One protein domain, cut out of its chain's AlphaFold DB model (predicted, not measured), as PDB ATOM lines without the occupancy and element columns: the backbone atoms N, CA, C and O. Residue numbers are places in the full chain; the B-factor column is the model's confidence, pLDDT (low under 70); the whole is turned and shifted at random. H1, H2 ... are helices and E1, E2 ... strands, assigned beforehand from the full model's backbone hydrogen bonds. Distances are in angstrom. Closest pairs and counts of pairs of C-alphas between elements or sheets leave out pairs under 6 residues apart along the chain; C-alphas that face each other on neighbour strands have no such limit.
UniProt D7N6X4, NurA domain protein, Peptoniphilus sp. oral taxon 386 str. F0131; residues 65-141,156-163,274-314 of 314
ATOM      1  N   ASP A  65      36.446 -31.909 -16.425       98.50
ATOM      2  CA  ASP A  65      35.437 -31.067 -17.063       98.50
ATOM      3  C   ASP A  65      36.083 -30.256 -18.194       98.50
ATOM      4  O   ASP A  65      37.314 -30.122 -18.262       98.50
ATOM      5  N   GLY A  66      35.246 -29.727 -19.076       97.81
ATOM      6  CA  GLY A  66      35.614 -28.923 -20.225       97.81
ATOM      7  C   GLY A  66      34.857 -27.600 -20.246       97.81
ATOM      8  O   GLY A  66      33.684 -27.498 -19.898       97.81
ATOM      9  N   SER A  67      35.521 -26.553 -20.715       97.31
ATOM     10  CA  SER A  67      34.916 -25.258 -20.978       97.31
ATOM     11  C   SER A  67      35.233 -24.808 -22.388       97.31
ATOM     12  O   SER A  67      36.311 -25.048 -22.924       97.31
ATOM     13  N   THR A  68      34.277 -24.111 -22.981       95.38
ATOM     14  CA  THR A  68      34.439 -23.443 -24.265       95.38
ATOM     15  C   THR A  68      33.872 -22.042 -24.150       95.38
ATOM     16  O   THR A  68      32.828 -21.836 -23.521       95.38
ATOM     17  N   ASN A  69      34.552 -21.084 -24.773       93.81
ATOM     18  CA  ASN A  69      34.030 -19.741 -24.945       93.81
ATOM     19  C   ASN A  69      34.350 -19.216 -26.348       93.81
ATOM     20  O   ASN A  69      35.399 -19.522 -26.916       93.81
ATOM     21  N   ARG A  70      33.428 -18.428 -26.902       90.38
ATOM     22  CA  ARG A  70      33.487 -17.890 -28.260       90.38
ATOM     23  C   ARG A  70      33.473 -16.369 -28.208       90.38
ATOM     24  O   ARG A  70      32.598 -15.781 -27.580       90.38
ATOM     25  N   VAL A  71      34.389 -15.742 -28.939       88.19
ATOM     26  CA  VAL A  71      34.398 -14.295 -29.193       88.19
ATOM     27  C   VAL A  71      34.393 -14.047 -30.693       88.19
ATOM     28  O   VAL A  71      35.040 -14.764 -31.456       88.19
ATOM     29  N   GLY A  72      33.657 -13.027 -31.121       86.12
ATOM     30  CA  GLY A  72      33.536 -12.654 -32.521       86.12
ATOM     31  C   GLY A  72      32.098 -12.418 -32.954       86.12
ATOM     32  O   GLY A  72      31.159 -12.444 -32.158       86.12
ATOM     33  N   GLY A  73      31.947 -12.180 -34.252       80.88
ATOM     34  CA  GLY A  73      30.664 -11.973 -34.901       80.88
ATOM     35  C   GLY A  73      30.043 -13.266 -35.426       80.88
ATOM     36  O   GLY A  73      30.195 -14.356 -34.877       80.88
ATOM     37  N   ALA A  74      29.296 -13.131 -36.519       81.06
ATOM     38  CA  ALA A  74      28.774 -14.280 -37.247       81.06
ATOM     39  C   ALA A  74      29.901 -15.034 -37.969       81.06
ATOM     40  O   ALA A  74      30.966 -14.479 -38.230       81.06
ATOM     41  N   TYR A  75      29.639 -16.286 -38.336       82.12
ATOM     42  CA  TYR A  75      30.513 -17.075 -39.201       82.12
ATOM     43  C   TYR A  75      30.980 -16.280 -40.446       82.12
ATOM     44  O   TYR A  75      30.166 -15.556 -41.030       82.12
ATOM     45  N   PRO A  76      32.251 -16.408 -40.884       84.56
ATOM     46  CA  PRO A  76      33.338 -17.203 -40.289       84.56
ATOM     47  C   PRO A  76      34.123 -16.451 -39.194       84.56
ATOM     48  O   PRO A  76      35.148 -16.928 -38.722       84.56
ATOM     49  N   HIS A  77      33.668 -15.263 -38.803       88.06
ATOM     50  CA  HIS A  77      34.413 -14.245 -38.064       88.06
ATOM     51  C   HIS A  77      34.340 -14.418 -36.540       88.06
ATOM     52  O   HIS A  77      33.920 -13.520 -35.808       88.06
ATOM     53  N   TYR A  78      34.739 -15.596 -36.060       87.81
ATOM     54  CA  TYR A  78      34.863 -15.874 -34.631       87.81
ATOM     55  C   TYR A  78      36.085 -16.732 -34.302       87.81
ATOM     56  O   TYR A  78      36.594 -17.474 -35.144       87.81
ATOM     57  N   ILE A  79      36.529 -16.621 -33.053       89.12
ATOM     58  CA  ILE A  79      37.468 -17.533 -32.403       89.12
ATOM     59  C   ILE A  79      36.724 -18.248 -31.287       89.12
ATOM     60  O   ILE A  79      35.956 -17.644 -30.535       89.12
ATOM     61  N   GLU A  80      36.979 -19.539 -31.175       91.44
ATOM     62  CA  GLU A  80      36.480 -20.371 -30.104       91.44
ATOM     63  C   GLU A  80      37.646 -21.040 -29.382       91.44
ATOM     64  O   GLU A  80      38.485 -21.696 -29.998       91.44
ATOM     65  N   LEU A  81      37.710 -20.833 -28.070       93.56
ATOM     66  CA  LEU A  81      38.704 -21.447 -27.204       93.56
ATOM     67  C   LEU A  81      38.066 -22.612 -26.466       93.56
ATOM     68  O   LEU A  81      36.960 -22.483 -25.942       93.56
ATOM     69  N   PHE A  82      38.795 -23.716 -26.392       96.06
ATOM     70  CA  PHE A  82      38.446 -24.915 -25.650       96.06
ATOM     71  C   PHE A  82      39.506 -25.151 -24.582       96.06
ATOM     72  O   PHE A  82      40.699 -25.049 -24.857       96.06
ATOM     73  N   GLN A  83      39.072 -25.484 -23.375       97.94
ATOM     74  CA  GLN A  83      39.936 -25.821 -22.252       97.94
ATOM     75  C   GLN A  83      39.365 -27.050 -21.559       97.94
ATOM     76  O   GLN A  83      38.181 -27.077 -21.247       97.94
ATOM     77  N   ALA A  84      40.202 -28.039 -21.266       98.56
ATOM     78  CA  ALA A  84      39.856 -29.124 -20.355       98.56
ATOM     79  C   ALA A  84      40.747 -29.082 -19.120       98.56
ATOM     80  O   ALA A  84      41.930 -28.732 -19.194       98.56
ATOM     81  N   LEU A  85      40.171 -29.479 -17.991       98.81
ATOM     82  CA  LEU A  85      40.857 -29.611 -16.717       98.81
ATOM     83  C   LEU A  85      40.656 -31.027 -16.195       98.81
ATOM     84  O   LEU A  85      39.528 -31.419 -15.917       98.81
ATOM     85  N   ALA A  86      41.750 -31.752 -15.973       98.75
ATOM     86  CA  ALA A  86      41.757 -32.908 -15.088       98.75
ATOM     87  C   ALA A  86      42.393 -32.508 -13.752       98.75
ATOM     88  O   ALA A  86      43.594 -32.228 -13.660       98.75
ATOM     89  N   LYS A  87      41.568 -32.454 -12.707       98.69
ATOM     90  CA  LYS A  87      41.970 -32.033 -11.364       98.69
ATOM     91  C   LYS A  87      41.982 -33.246 -10.434       98.69
ATOM     92  O   LYS A  87      40.919 -33.827 -10.210       98.69
ATOM     93  N   PRO A  88      43.132 -33.634  -9.862       98.00
ATOM     94  CA  PRO A  88      43.170 -34.616  -8.791       98.00
ATOM     95  C   PRO A  88      42.789 -33.979  -7.449       98.00
ATOM     96  O   PRO A  88      43.031 -32.797  -7.207       98.00
ATOM     97  N   THR A  89      42.206 -34.777  -6.556       95.81
ATOM     98  CA  THR A  89      41.918 -34.386  -5.160       95.81
ATOM     99  C   THR A  89      43.181 -33.994  -4.398       95.81
ATOM    100  O   THR A  89      43.131 -33.125  -3.529       95.81
ATOM    101  N   VAL A  90      44.319 -34.586  -4.766       93.25
ATOM    102  CA  VAL A  90      45.657 -34.238  -4.287       93.25
ATOM    103  C   VAL A  90      46.628 -34.297  -5.465       93.25
ATOM    104  O   VAL A  90      46.671 -35.304  -6.163       93.25
ATOM    105  N   GLY A  91      47.429 -33.250  -5.664       93.62
ATOM    106  CA  GLY A  91      48.459 -33.209  -6.705       93.62
ATOM    107  C   GLY A  91      48.291 -32.059  -7.694       93.62
ATOM    108  O   GLY A  91      47.555 -31.098  -7.445       93.62
ATOM    109  N   GLU A  92      49.019 -32.151  -8.803       96.31
ATOM    110  CA  GLU A  92      49.067 -31.116  -9.833       96.31
ATOM    111  C   GLU A  92      47.862 -31.180 -10.777       96.31
ATOM    112  O   GLU A  92      47.274 -32.228 -11.025       96.31
ATOM    113  N   ARG A  93      47.458 -30.021 -11.297       98.00
ATOM    114  CA  ARG A  93      46.315 -29.899 -12.210       98.00
ATOM    115  C   ARG A  93      46.800 -30.052 -13.643       98.00
ATOM    116  O   ARG A  93      47.815 -29.464 -14.004       98.00
ATOM    117  N   ILE A  94      46.041 -30.761 -14.473       98.62
ATOM    118  CA  ILE A  94      46.333 -30.887 -15.903       98.62
ATOM    119  C   ILE A  94      45.351 -30.007 -16.668       98.62
ATOM    120  O   ILE A  94      44.164 -30.317 -16.723       98.62
ATOM    121  N   PHE A  95      45.862 -28.937 -17.276       98.31
ATOM    122  CA  PHE A  95      45.126 -28.128 -18.245       98.31
ATOM    123  C   PHE A  95      45.554 -28.489 -19.665       98.31
ATOM    124  O   PHE A  95      46.749 -28.629 -19.940       98.31
ATOM    125  N   LEU A  96      44.581 -28.607 -20.563       98.12
ATOM    126  CA  LEU A  96      44.786 -28.693 -22.007       98.12
ATOM    127  C   LEU A  96      43.951 -27.606 -22.674       98.12
ATOM    128  O   LEU A  96      42.828 -27.366 -22.239       98.12
ATOM    129  N   ASN A  97      44.490 -26.971 -23.715       95.38
ATOM    130  CA  ASN A  97      43.818 -25.899 -24.444       95.38
ATOM    131  C   ASN A  97      43.891 -26.132 -25.952       95.38
ATOM    132  O   ASN A  97      44.929 -26.559 -26.457       95.38
ATOM    133  N   GLU A  98      42.819 -25.791 -26.657       93.00
ATOM    134  CA  GLU A  98      42.750 -25.761 -28.117       93.00
ATOM    135  C   GLU A  98      42.018 -24.494 -28.579       93.00
ATOM    136  O   GLU A  98      41.218 -23.909 -27.849       93.00
ATOM    137  N   CYS A  99      42.320 -24.041 -29.792       90.12
ATOM    138  CA  CYS A  99      41.721 -22.858 -30.399       90.12
ATOM    139  C   CYS A  99      41.211 -23.224 -31.790       90.12
ATOM    140  O   CYS A  99      41.899 -23.918 -32.539       90.12
ATOM    141  N   TYR A 100      40.025 -22.735 -32.128       88.62
ATOM    142  CA  TYR A 100      39.382 -22.927 -33.416       88.62
ATOM    143  C   TYR A 100      38.941 -21.588 -33.997       88.62
ATOM    144  O   TYR A 100      38.391 -20.737 -33.297       88.62
ATOM    145  N   THR A 101      39.125 -21.418 -35.303       87.69
ATOM    146  CA  THR A 101      38.468 -20.349 -36.055       87.69
ATOM    147  C   THR A 101      38.126 -20.842 -37.462       87.69
ATOM    148  O   THR A 101      39.005 -21.356 -38.161       87.69
ATOM    149  N   PRO A 102      36.881 -20.647 -37.941       84.19
ATOM    150  CA  PRO A 102      36.506 -21.050 -39.297       84.19
ATOM    151  C   PRO A 102      37.273 -20.306 -40.395       84.19
ATOM    152  O   PRO A 102      37.266 -20.725 -41.550       84.19
ATOM    153  N   MET A 103      37.927 -19.191 -40.057       82.62
ATOM    154  CA  MET A 103      38.710 -18.417 -41.019       82.62
ATOM    155  C   MET A 103      39.965 -19.152 -41.505       82.62
ATOM    156  O   MET A 103      40.479 -18.803 -42.563       82.62
ATOM    157  N   ILE A 104      40.455 -20.146 -40.754       79.06
ATOM    158  CA  ILE A 104      41.654 -20.921 -41.106       79.06
ATOM    159  C   ILE A 104      41.280 -22.229 -41.821       79.06
ATOM    160  O   ILE A 104      41.926 -22.586 -42.803       79.06
ATOM    161  N   ASP A 105      40.206 -22.900 -41.394       65.75
ATOM    162  CA  ASP A 105      39.878 -24.268 -41.838       65.75
ATOM    163  C   ASP A 105      39.024 -24.359 -43.121       65.75
ATOM    164  O   ASP A 105      38.668 -25.449 -43.570       65.75
ATOM    165  N   GLY A 106      38.739 -23.227 -43.772       56.47
ATOM    166  CA  GLY A 106      37.991 -23.185 -45.029       56.47
ATOM    167  C   GLY A 106      36.467 -23.219 -44.856       56.47
ATOM    168  O   GLY A 106      35.919 -23.619 -43.832       56.47
ATOM    169  N   ILE A 107      35.761 -22.723 -45.877       50.06
ATOM    170  CA  ILE A 107      34.341 -22.363 -45.797       50.06
ATOM    171  C   ILE A 107      33.450 -23.618 -45.827       50.06
ATOM    172  O   ILE A 107      33.196 -24.164 -46.898       50.06
ATOM    173  N   ILE A 108      32.901 -24.024 -44.681       54.03
ATOM    174  CA  ILE A 108      31.724 -24.902 -44.611       54.03
ATOM    175  C   ILE A 108      30.645 -24.178 -43.797       54.03
ATOM    176  O   ILE A 108      30.583 -24.283 -42.575       54.03
ATOM    177  N   ASP A 109      29.800 -23.414 -44.491       53.41
ATOM    178  CA  ASP A 109      28.657 -22.704 -43.901       53.41
ATOM    179  C   ASP A 109      27.532 -23.701 -43.571       53.41
ATOM    180  O   ASP A 109      26.663 -23.996 -44.395       53.41
ATOM    181  N   ASN A 110      27.587 -24.294 -42.375       61.38
ATOM    182  CA  ASN A 110      26.476 -25.057 -41.813       61.38
ATOM    183  C   ASN A 110      26.505 -25.027 -40.274       61.38
ATOM    184  O   ASN A 110      27.358 -25.640 -39.639       61.38
ATOM    185  N   ARG A 111      25.516 -24.374 -39.648       60.38
ATOM    186  CA  ARG A 111      25.415 -24.260 -38.178       60.38
ATOM    187  C   ARG A 111      25.283 -25.603 -37.451       60.38
ATOM    188  O   ARG A 111      25.735 -25.719 -36.315       60.38
ATOM    189  N   GLU A 112      24.665 -26.615 -38.063       57.44
ATOM    190  CA  GLU A 112      24.620 -27.959 -37.464       57.44
ATOM    191  C   GLU A 112      25.992 -28.634 -37.494       57.44
ATOM    192  O   GLU A 112      26.339 -29.365 -36.567       57.44
ATOM    193  N   PHE A 113      26.783 -28.364 -38.533       61.53
ATOM    194  CA  PHE A 113      28.169 -28.809 -38.624       61.53
ATOM    195  C   PHE A 113      29.042 -28.089 -37.586       61.53
ATOM    196  O   PHE A 113      29.825 -28.744 -36.909       61.53
ATOM    197  N   GLU A 114      28.839 -26.783 -37.368       68.06
ATOM    198  CA  GLU A 114      29.535 -26.021 -36.318       68.06
ATOM    199  C   GLU A 114      29.273 -26.576 -34.913       68.06
ATOM    200  O   GLU A 114      30.219 -26.829 -34.172       68.06
ATOM    201  N   ASN A 115      28.005 -26.797 -34.538       64.75
ATOM    202  CA  ASN A 115      27.676 -27.318 -33.207       64.75
ATOM    203  C   ASN A 115      28.222 -28.735 -32.999       64.75
ATOM    204  O   ASN A 115      28.780 -29.024 -31.944       64.75
ATOM    205  N   LYS A 116      28.117 -29.607 -34.012       71.62
ATOM    206  CA  LYS A 116      28.697 -30.955 -33.948       71.62
ATOM    207  C   LYS A 116      30.219 -30.920 -33.834       71.62
ATOM    208  O   LYS A 116      30.777 -31.694 -33.063       71.62
ATOM    209  N   ASN A 117      30.884 -30.019 -34.555       81.75
ATOM    210  CA  ASN A 117      32.330 -29.845 -34.439       81.75
ATOM    211  C   ASN A 117      32.721 -29.312 -33.063       81.75
ATOM    212  O   ASN A 117      33.667 -29.820 -32.478       81.75
ATOM    213  N   ARG A 118      31.967 -28.361 -32.508       89.12
ATOM    214  CA  ARG A 118      32.191 -27.845 -31.154       89.12
ATOM    215  C   ARG A 118      32.081 -28.940 -30.097       89.12
ATOM    216  O   ARG A 118      32.987 -29.097 -29.284       89.12
ATOM    217  N   ASP A 119      30.989 -29.701 -30.114       92.75
ATOM    218  CA  ASP A 119      30.755 -30.784 -29.154       92.75
ATOM    219  C   ASP A 119      31.805 -31.897 -29.294       92.75
ATOM    220  O   ASP A 119      32.209 -32.497 -28.296       92.75
ATOM    221  N   LYS A 120      32.283 -32.140 -30.522       94.19
ATOM    222  CA  LYS A 120      33.416 -33.024 -30.802       94.19
ATOM    223  C   LYS A 120      34.725 -32.496 -30.224       94.19
ATOM    224  O   LYS A 120      35.360 -33.216 -29.471       94.19
ATOM    225  N   MET A 121      35.104 -31.251 -30.509       94.06
ATOM    226  CA  MET A 121      36.349 -30.658 -30.001       94.06
ATOM    227  C   MET A 121      36.379 -30.601 -28.471       94.06
ATOM    228  O   MET A 121      37.406 -30.883 -27.856       94.06
ATOM    229  N   LEU A 122      35.241 -30.293 -27.842       97.06
ATOM    230  CA  LEU A 122      35.125 -30.324 -26.387       97.06
ATOM    231  C   LEU A 122      35.277 -31.750 -25.838       97.06
ATOM    232  O   LEU A 122      36.048 -31.962 -24.908       97.06
ATOM    233  N   ALA A 123      34.609 -32.737 -26.440       97.69
ATOM    234  CA  ALA A 123      34.784 -34.132 -26.044       97.69
ATOM    235  C   ALA A 123      36.239 -34.599 -26.234       97.69
ATOM    236  O   ALA A 123      36.782 -35.272 -25.362       97.69
ATOM    237  N   ASP A 124      36.889 -34.210 -27.333       97.56
ATOM    238  CA  ASP A 124      38.277 -34.563 -27.640       97.56
ATOM    239  C   ASP A 124      39.237 -34.054 -26.562       97.56
ATOM    240  O   ASP A 124      40.072 -34.811 -26.063       97.56
ATOM    241  N   ILE A 125      39.121 -32.782 -26.173       98.19
ATOM    242  CA  ILE A 125      40.031 -32.192 -25.188       98.19
ATOM    243  C   ILE A 125      39.776 -32.724 -23.770       98.19
ATOM    244  O   ILE A 125      40.734 -32.965 -23.030       98.19
ATOM    245  N   GLU A 126      38.517 -33.010 -23.416       98.69
ATOM    246  CA  GLU A 126      38.138 -33.679 -22.163       98.69
ATOM    247  C   GLU A 126      38.709 -35.105 -22.095       98.69
ATOM    248  O   GLU A 126      39.313 -35.483 -21.089       98.69
ATOM    249  N   LEU A 127      38.588 -35.884 -23.178       98.69
ATOM    250  CA  LEU A 127      39.140 -37.239 -23.276       98.69
ATOM    251  C   LEU A 127      40.670 -37.241 -23.187       98.69
ATOM    252  O   LEU A 127      41.240 -38.045 -22.449       98.69
ATOM    253  N   LYS A 128      41.354 -36.305 -23.861       98.69
ATOM    254  CA  LYS A 128      42.815 -36.149 -23.746       98.69
ATOM    255  C   LYS A 128      43.236 -35.828 -22.309       98.69
ATOM    256  O   LYS A 128      44.218 -36.388 -21.819       98.69
ATOM    257  N   ALA A 129      42.510 -34.945 -21.619       98.75
ATOM    258  CA  ALA A 129      42.803 -34.596 -20.229       98.75
ATOM    259  C   ALA A 129      42.589 -35.799 -19.297       98.75
ATOM    260  O   ALA A 129      43.433 -36.076 -18.441       98.75
ATOM    261  N   ALA A 130      41.507 -36.549 -19.510       98.81
ATOM    262  CA  ALA A 130      41.204 -37.788 -18.808       98.81
ATOM    263  C   ALA A 130      42.308 -38.843 -18.985       98.81
ATOM    264  O   ALA A 130      42.866 -39.305 -17.989       98.81
ATOM    265  N   LEU A 131      42.689 -39.161 -20.226       98.75
ATOM    266  CA  LEU A 131      43.750 -40.123 -20.544       98.75
ATOM    267  C   LEU A 131      45.090 -39.728 -19.913       98.75
ATOM    268  O   LEU A 131      45.718 -40.530 -19.220       98.75
ATOM    269  N   LYS A 132      45.485 -38.458 -20.058       98.62
ATOM    270  CA  LYS A 132      46.711 -37.932 -19.447       98.62
ATOM    271  C   LYS A 132      46.681 -38.037 -17.921       98.62
ATOM    272  O   LYS A 132      47.703 -38.306 -17.294       98.62
ATOM    273  N   SER A 133      45.513 -37.860 -17.305       98.50
ATOM    274  CA  SER A 133      45.360 -38.021 -15.858       98.50
ATOM    275  C   SER A 133      45.492 -39.477 -15.402       98.50
ATOM    276  O   SER A 133      46.072 -39.715 -14.345       98.50
ATOM    277  N   ILE A 134      45.026 -40.449 -16.195       98.44
ATOM    278  CA  ILE A 134      45.225 -41.876 -15.904       98.44
ATOM    279  C   ILE A 134      46.720 -42.202 -15.905       98.44
ATOM    280  O   ILE A 134      47.211 -42.822 -14.962       98.44
ATOM    281  N   GLU A 135      47.451 -41.723 -16.912       97.44
ATOM    282  CA  GLU A 135      48.892 -41.942 -17.038       97.44
ATOM    283  C   GLU A 135      49.682 -41.319 -15.873       97.44
ATOM    284  O   GLU A 135      50.505 -41.991 -15.243       97.44
ATOM    285  N   GLN A 136      49.426 -40.040 -15.575       97.44
ATOM    286  CA  GLN A 136      50.234 -39.257 -14.636       97.44
ATOM    287  C   GLN A 136      49.835 -39.468 -13.175       97.44
ATOM    288  O   GLN A 136      50.700 -39.584 -12.308       97.44
ATOM    289  N   HIS A 137      48.533 -39.510 -12.891       97.69
ATOM    290  CA  HIS A 137      48.024 -39.560 -11.523       97.69
ATOM    291  C   HIS A 137      47.677 -40.975 -11.060       97.69
ATOM    292  O   HIS A 137      47.669 -41.214  -9.854       97.69
ATOM    293  N   ARG A 138      47.382 -41.898 -11.989       96.00
ATOM    294  CA  ARG A 138      46.892 -43.259 -11.695       96.00
ATOM    295  C   ARG A 138      45.768 -43.248 -10.644       96.00
ATOM    296  O   ARG A 138      45.909 -43.853  -9.576       96.00
ATOM    297  N   PRO A 139      44.685 -42.489 -10.893       97.88
ATOM    298  CA  PRO A 139      43.622 -42.336  -9.919       97.88
ATOM    299  C   PRO A 139      42.895 -43.659  -9.701       97.88
ATOM    300  O   PRO A 139      42.857 -44.515 -10.574       97.88
ATOM    301  N   LYS A 140      42.258 -43.808  -8.545       97.88
ATOM    302  CA  LYS A 140      41.328 -44.917  -8.310       97.88
ATOM    303  C   LYS A 140      39.964 -44.653  -8.931       97.88
ATOM    304  O   LYS A 140      39.298 -45.593  -9.352       97.88
ATOM    305  N   ILE A 141      39.563 -43.384  -9.009       98.56
ATOM    306  CA  ILE A 141      38.322 -42.968  -9.660       98.56
ATOM    307  C   ILE A 141      38.592 -41.784 -10.574       98.56
ATOM    308  O   ILE A 141      39.191 -40.789 -10.160       98.56
ATOM    309  N   SER A 156      34.217 -41.607 -30.709       95.75
ATOM    310  CA  SER A 156      34.180 -43.034 -30.376       95.75
ATOM    311  C   SER A 156      35.567 -43.641 -30.148       95.75
ATOM    312  O   SER A 156      35.684 -44.521 -29.298       95.75
ATOM    313  N   ASP A 157      36.594 -43.206 -30.881       96.81
ATOM    314  CA  ASP A 157      37.941 -43.780 -30.767       96.81
ATOM    315  C   ASP A 157      38.574 -43.403 -29.424       96.81
ATOM    316  O   ASP A 157      38.994 -44.281 -28.673       96.81
ATOM    317  N   GLY A 158      38.538 -42.115 -29.065       97.38
ATOM    318  CA  GLY A 158      39.032 -41.642 -27.771       97.38
ATOM    319  C   GLY A 158      38.214 -42.174 -26.589       97.38
ATOM    320  O   GLY A 158      38.763 -42.431 -25.521       97.38
ATOM    321  N   TYR A 159      36.907 -42.394 -26.770       97.56
ATOM    322  CA  TYR A 159      36.072 -43.053 -25.765       97.56
ATOM    323  C   TYR A 159      36.505 -44.503 -25.512       97.56
ATOM    324  O   TYR A 159      36.649 -44.902 -24.356       97.56
ATOM    325  N   ASN A 160      36.729 -45.280 -26.574       97.50
ATOM    326  CA  ASN A 160      37.191 -46.662 -26.449       97.50
ATOM    327  C   ASN A 160      38.585 -46.714 -25.807       97.50
ATOM    328  O   ASN A 160      38.798 -47.488 -24.878       97.50
ATOM    329  N   GLU A 161      39.494 -45.827 -26.221       98.38
ATOM    330  CA  GLU A 161      40.824 -45.702 -25.617       98.38
ATOM    331  C   GLU A 161      40.747 -45.374 -24.117       98.38
ATOM    332  O   GLU A 161      41.502 -45.937 -23.318       98.38
ATOM    333  N   LEU A 162      39.824 -44.496 -23.705       98.44
ATOM    334  CA  LEU A 162      39.608 -44.170 -22.296       98.44
ATOM    335  C   LEU A 162      39.138 -45.385 -21.493       98.44
ATOM    336  O   LEU A 162      39.653 -45.607 -20.398       98.44
ATOM    337  N   ILE A 163      38.191 -46.166 -22.021       98.06
ATOM    338  CA  ILE A 163      37.718 -47.394 -21.364       98.06
ATOM    339  C   ILE A 163      38.861 -48.395 -21.223       98.06
ATOM    340  O   ILE A 163      39.119 -48.857 -20.114       98.06
ATOM    341  N   LEU A 274      33.065 -31.875  -8.329       97.56
ATOM    342  CA  LEU A 274      32.802 -31.498  -9.720       97.56
ATOM    343  C   LEU A 274      32.405 -30.031  -9.862       97.56
ATOM    344  O   LEU A 274      32.793 -29.409 -10.841       97.56
ATOM    345  N   ASP A 275      31.700 -29.451  -8.885       96.75
ATOM    346  CA  ASP A 275      31.443 -28.003  -8.875       96.75
ATOM    347  C   ASP A 275      32.759 -27.196  -8.810       96.75
ATOM    348  O   ASP A 275      32.873 -26.150  -9.448       96.75
ATOM    349  N   ILE A 276      33.777 -27.686  -8.086       97.56
ATOM    350  CA  ILE A 276      35.114 -27.070  -8.065       97.56
ATOM    351  C   ILE A 276      35.778 -27.176  -9.443       97.56
ATOM    352  O   ILE A 276      36.288 -26.170  -9.932       97.56
ATOM    353  N   VAL A 277      35.767 -28.357 -10.076       98.06
ATOM    354  CA  VAL A 277      36.370 -28.542 -11.410       98.06
ATOM    355  C   VAL A 277      35.698 -27.643 -12.455       98.06
ATOM    356  O   VAL A 277      36.404 -26.890 -13.120       98.06
ATOM    357  N   ASP A 278      34.364 -27.638 -12.509       97.12
ATOM    358  CA  ASP A 278      33.530 -26.782 -13.378       97.12
ATOM    359  C   ASP A 278      33.878 -25.294 -13.200       97.12
ATOM    360  O   ASP A 278      34.113 -24.551 -14.156       97.12
ATOM    361  N   SER A 279      34.014 -24.851 -11.945       96.88
ATOM    362  CA  SER A 279      34.364 -23.459 -11.652       96.88
ATOM    363  C   SER A 279      35.769 -23.063 -12.120       96.88
ATOM    364  O   SER A 279      35.969 -21.926 -12.544       96.88
ATOM    365  N   GLU A 280      36.734 -23.983 -12.054       97.56
ATOM    366  CA  GLU A 280      38.137 -23.713 -12.380       97.56
ATOM    367  C   GLU A 280      38.458 -23.877 -13.865       97.56
ATOM    368  O   GLU A 280      39.367 -23.216 -14.365       97.56
ATOM    369  N   VAL A 281      37.734 -24.742 -14.582       97.69
ATOM    370  CA  VAL A 281      37.946 -24.936 -16.022       97.69
ATOM    371  C   VAL A 281      37.383 -23.781 -16.852       97.69
ATOM    372  O   VAL A 281      37.735 -23.627 -18.018       97.69
ATOM    373  N   LYS A 282      36.513 -22.951 -16.268       97.12
ATOM    374  CA  LYS A 282      35.734 -21.953 -16.997       97.12
ATOM    375  C   LYS A 282      36.590 -20.898 -17.711       97.12
ATOM    376  O   LYS A 282      37.277 -20.098 -17.076       97.12
ATOM    377  N   ILE A 283      36.430 -20.800 -19.032       94.81
ATOM    378  CA  ILE A 283      36.972 -19.693 -19.833       94.81
ATOM    379  C   ILE A 283      35.996 -18.515 -19.758       94.81
ATOM    380  O   ILE A 283      34.914 -18.540 -20.343       94.81
ATOM    381  N   THR A 284      36.351 -17.465 -19.021       93.56
ATOM    382  CA  THR A 284      35.490 -16.277 -18.877       93.56
ATOM    383  C   THR A 284      35.677 -15.285 -20.023       93.56
ATOM    384  O   THR A 284      36.758 -15.219 -20.608       93.56
ATOM    385  N   ASP A 285      34.657 -14.463 -20.287       90.88
ATOM    386  CA  ASP A 285      34.703 -13.395 -21.302       90.88
ATOM    387  C   ASP A 285      35.877 -12.433 -21.074       90.88
ATOM    388  O   ASP A 285      36.533 -12.000 -22.017       90.88
ATOM    389  N   ALA A 286      36.186 -12.142 -19.806       90.44
ATOM    390  CA  ALA A 286      37.316 -11.300 -19.435       90.44
ATOM    391  C   ALA A 286      38.663 -11.931 -19.823       90.44
ATOM    392  O   ALA A 286      39.536 -11.230 -20.329       90.44
ATOM    393  N   ILE A 287      38.822 -13.246 -19.620       89.50
ATOM    394  CA  ILE A 287      40.050 -13.970 -19.976       89.50
ATOM    395  C   ILE A 287      40.228 -13.981 -21.492       89.50
ATOM    396  O   ILE A 287      41.275 -13.565 -21.977       89.50
ATOM    397  N   ILE A 288      39.214 -14.421 -22.242       90.38
ATOM    398  CA  ILE A 288      39.324 -14.509 -23.704       90.38
ATOM    399  C   ILE A 288      39.560 -13.129 -24.319       90.38
ATOM    400  O   ILE A 288      40.437 -12.991 -25.164       90.38
ATOM    401  N   LYS A 289      38.874 -12.084 -23.840       87.81
ATOM    402  CA  LYS A 289      39.088 -10.718 -24.321       87.81
ATOM    403  C   LYS A 289      40.515 -10.237 -24.052       87.81
ATOM    404  O   LYS A 289      41.164  -9.785 -24.986       87.81
ATOM    405  N   ALA A 290      41.023 -10.407 -22.829       89.88
ATOM    406  CA  ALA A 290      42.391 -10.016 -22.488       89.88
ATOM    407  C   ALA A 290      43.443 -10.765 -23.326       89.88
ATOM    408  O   ALA A 290      44.413 -10.163 -23.771       89.88
ATOM    409  N   MET A 291      43.244 -12.064 -23.581       90.38
ATOM    410  CA  MET A 291      44.146 -12.843 -24.438       90.38
ATOM    411  C   MET A 291      44.113 -12.356 -25.891       90.38
ATOM    412  O   MET A 291      45.159 -12.224 -26.517       90.38
ATOM    413  N   LEU A 292      42.929 -12.080 -26.442       89.38
ATOM    414  CA  LEU A 292      42.814 -11.606 -27.821       89.38
ATOM    415  C   LEU A 292      43.394 -10.194 -27.989       89.38
ATOM    416  O   LEU A 292      44.069  -9.948 -28.980       89.38
ATOM    417  N   GLU A 293      43.177  -9.296 -27.027       89.12
ATOM    418  CA  GLU A 293      43.724  -7.932 -27.055       89.12
ATOM    419  C   GLU A 293      45.255  -7.895 -26.920       89.12
ATOM    420  O   GLU A 293      45.889  -7.039 -27.532       89.12
ATOM    421  N   GLU A 294      45.848  -8.810 -26.147       93.06
ATOM    422  CA  GLU A 294      47.303  -8.877 -25.936       93.06
ATOM    423  C   GLU A 294      48.039  -9.562 -27.098       93.06
ATOM    424  O   GLU A 294      49.130  -9.138 -27.477       93.06
ATOM    425  N   TYR A 295      47.468 -10.639 -27.653       92.88
ATOM    426  CA  TYR A 295      48.195 -11.530 -28.567       92.88
ATOM    427  C   TYR A 295      47.784 -11.431 -30.040       92.88
ATOM    428  O   TYR A 295      48.492 -11.978 -30.887       92.88
ATOM    429  N   LEU A 296      46.673 -10.766 -30.379       90.69
ATOM    430  CA  LEU A 296      46.335 -10.486 -31.777       90.69
ATOM    431  C   LEU A 296      46.758  -9.077 -32.173       90.69
ATOM    432  O   LEU A 296      46.537  -8.110 -31.445       90.69
ATOM    433  N   ASP A 297      47.274  -8.949 -33.397       92.88
ATOM    434  CA  ASP A 297      47.475  -7.639 -34.005       92.88
ATOM    435  C   ASP A 297      46.163  -6.856 -33.994       92.88
ATOM    436  O   ASP A 297      45.111  -7.352 -34.411       92.88
ATOM    437  N   ARG A 298      46.234  -5.593 -33.570       87.62
ATOM    438  CA  ARG A 298      45.055  -4.739 -33.411       87.62
ATOM    439  C   ARG A 298      44.198  -4.648 -34.677       87.62
ATOM    440  O   ARG A 298      42.977  -4.705 -34.578       87.62
ATOM    441  N   ASP A 299      44.818  -4.541 -35.856       89.56
ATOM    442  CA  ASP A 299      44.087  -4.514 -37.138       89.56
ATOM    443  C   ASP A 299      43.352  -5.839 -37.392       89.56
ATOM    444  O   ASP A 299      42.201  -5.829 -37.812       89.56
ATOM    445  N   ILE A 300      43.957  -6.987 -37.064       88.94
ATOM    446  CA  ILE A 300      43.301  -8.298 -37.187       88.94
ATOM    447  C   ILE A 300      42.123  -8.389 -36.211       88.94
ATOM    448  O   ILE A 300      41.018  -8.763 -36.612       88.94
ATOM    449  N   TYR A 301      42.336  -8.015 -34.947       87.94
ATOM    450  CA  TYR A 301      41.305  -8.090 -33.917       87.94
ATOM    451  C   TYR A 301      40.093  -7.206 -34.242       87.94
ATOM    452  O   TYR A 301      38.960  -7.693 -34.271       87.94
ATOM    453  N   GLU A 302      40.324  -5.931 -34.567       86.12
ATOM    454  CA  GLU A 302      39.253  -4.983 -34.887       86.12
ATOM    455  C   GLU A 302      38.526  -5.332 -36.194       86.12
ATOM    456  O   GLU A 302      37.310  -5.146 -36.280       86.12
ATOM    457  N   ARG A 303      39.240  -5.840 -37.207       86.19
ATOM    458  CA  ARG A 303      38.667  -6.156 -38.524       86.19
ATOM    459  C   ARG A 303      37.802  -7.408 -38.516       86.19
ATOM    460  O   ARG A 303      36.806  -7.445 -39.236       86.19
ATOM    461  N   PHE A 304      38.200  -8.429 -37.761       85.88
ATOM    462  CA  PHE A 304      37.575  -9.748 -37.851       85.88
ATOM    463  C   PHE A 304      36.778 -10.155 -36.617       85.88
ATOM    464  O   PHE A 304      35.916 -11.010 -36.755       85.88
ATOM    465  N   PHE A 305      37.010  -9.593 -35.429       85.25
ATOM    466  CA  PHE A 305      36.392 -10.128 -34.204       85.25
ATOM    467  C   PHE A 305      35.586  -9.117 -33.390       85.25
ATOM    468  O   PHE A 305      34.866  -9.524 -32.481       85.25
ATOM    469  N   ILE A 306      35.628  -7.826 -33.721       81.06
ATOM    470  CA  ILE A 306      34.766  -6.821 -33.085       81.06
ATOM    471  C   ILE A 306      33.510  -6.614 -33.930       81.06
ATOM    472  O   ILE A 306      33.584  -6.144 -35.066       81.06
ATOM    473  N   SER A 307      32.333  -6.913 -33.373       68.94
ATOM    474  CA  SER A 307      31.069  -6.617 -34.049       68.94
ATOM    475  C   SER A 307      30.599  -5.178 -33.789       68.94
ATOM    476  O   SER A 307      30.868  -4.579 -32.748       68.94
ATOM    477  N   GLU A 308      29.795  -4.620 -34.700       65.12
ATOM    478  CA  GLU A 308      29.118  -3.321 -34.502       65.12
ATOM    479  C   GLU A 308      28.181  -3.302 -33.278       65.12
ATOM    480  O   GLU A 308      27.816  -2.235 -32.785       65.12
ATOM    481  N   ARG A 309      27.767  -4.473 -32.770       59.66
ATOM    482  CA  ARG A 309      26.986  -4.567 -31.528       59.66
ATOM    483  C   ARG A 309      27.864  -4.377 -30.296       59.66
ATOM    484  O   ARG A 309      27.432  -3.679 -29.385       59.66
ATOM    485  N   ASP A 310      29.082  -4.908 -30.308       59.75
ATOM    486  CA  ASP A 310      30.035  -4.769 -29.198       59.75
ATOM    487  C   ASP A 310      30.464  -3.306 -29.011       59.75
ATOM    488  O   ASP A 310      30.665  -2.846 -27.887       59.75
ATOM    489  N   ARG A 311      30.483  -2.536 -30.110       59.03
ATOM    490  CA  ARG A 311      30.737  -1.084 -30.118       59.03
ATOM    491  C   ARG A 311      29.656  -0.240 -29.438       59.03
ATOM    492  O   ARG A 311      29.921   0.910 -29.124       59.03
ATOM    493  N   ARG A 312      28.443  -0.765 -29.214       53.47
ATOM    494  CA  ARG A 312      27.344  -0.016 -28.558       53.47
ATOM    495  C   ARG A 312      27.424  -0.024 -27.032       53.47
ATOM    496  O   ARG A 312      26.671   0.695 -26.384       53.47
ATOM    497  N   SER A 313      28.278  -0.881 -26.484       51.03
ATOM    498  CA  SER A 313      28.505  -1.087 -25.051       51.03
ATOM    499  C   SER A 313      29.853  -0.536 -24.559       51.03
ATOM    500  O   SER A 313      30.170  -0.707 -23.382       51.03
ATOM    501  N   LEU A 314      30.624   0.101 -25.450       46.41
ATOM    502  CA  LEU A 314      31.807   0.919 -25.154       46.41
ATOM    503  C   LEU A 314      31.402   2.394 -25.043       46.41
ATOM    504  O   LEU A 314      31.997   3.088 -24.193       46.41
TER     505      LEU A 314
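AT A GLANCE: This is residues 65 to 141, 156 to 163 and 274 to 314 of the 314 residues of the protein "NurA domain protein" of Peptoniphilus sp. oral taxon 386 str. F0131 (UniProt D7N6X4). A narrow three-stranded antiparallel sheet is sandwiched between helices: the long H2 runs along one face, and the short H4 and H5 cover parts of the other. H3 packs on the side of H2 away from the sheet, and H6 lies beyond H5 towards one end, where residues 294 to 299 stick out. The printed part has 126 residues, with strands E1, E2 and E3 followed by helices H1 to H6; the sheet's order is E1, E2, E3, and the class is mixed, helices and strands. The whole is only just loose, close to compact, with a radius of gyration of the C-alphas of 16.7 A, and elongated, spanning 51 by 30 by 23 A.

IN THESE COORDINATES: E1, residues 65 to 72, begins at C-alpha 65 (35.437, -31.067, -17.063) and is 24.1 A long. E2, residues 78 to 88, measures 33.0 A, and E3, residues 94 to 100, 20.5 A. H1 is residues 102 to 105. H2, residues 111 to 137, is 38.2 A long and ends at C-alpha 137 (48.024, -39.560, -11.523). H3 is residues 156 to 163, and H4 is residues 274 to 281. H5, residues 285 to 295, is 15.4 A long. H6, residues 298 to 304, ends at C-alpha 304 (37.575, -9.748, -37.851).

HOW THE PARTS SIT: The strands form a meander, each the antiparallel neighbour of the one before, with hairpins E1 and E2, and E2 and E3. N 67 and O 83 are 2.8 A apart, and N 82 and O 98 2.8 A, both within hydrogen-bond range. The sheet and its helices make three layers, with helices on both faces of the sheet: H2 on one face, H4 and H5 on the other. H2 is on the sheet at a height of 8.0 A, over E1, E2 and E3, and runs along the strands; its closest C-alphas to E2 are those of Glu 126 and Ala 84, 5.2 A. On the opposite face, H4 is over E1 at a height of 5.2 A, slantwise to the strands, with the C-alphas of Val 281 and Leu 85 the closest to E2, 5.6 A. H5, on the same face as H4, is over E1 and E2 at a height of 10.1 A and runs only just across the strands, at 62 degrees to E1 on the local plane. H1 and H6 only graze the sheet. H2 touches H3 with residues 124 to 131 alone, at a shallow tilt of 23 degrees, the same way; the closest C-alphas, of Leu 131 and Leu 162, are 6.1 A apart. H5 and H6 are close but not clearly touching, with the C-alphas of Leu 292 and Tyr 301 the closest, 7.2 A. Every O i to N i+4 pair is within hydrogen-bond range in H2, H3, H4, H5 and H6; H1 is too short for one.

THE WHOLE: The two C-alphas farthest apart, of Lys 140 and Arg 312, are 51.2 A apart. Residues 142 to 155 and 164 to 273 are not printed, with C-alpha gaps of 21.1 A and 20.3 A. The links that are printed whole are tight. The mean pLDDT of the printed part is 88.0, with residues 105 to 115 and 307 to 314 under 70.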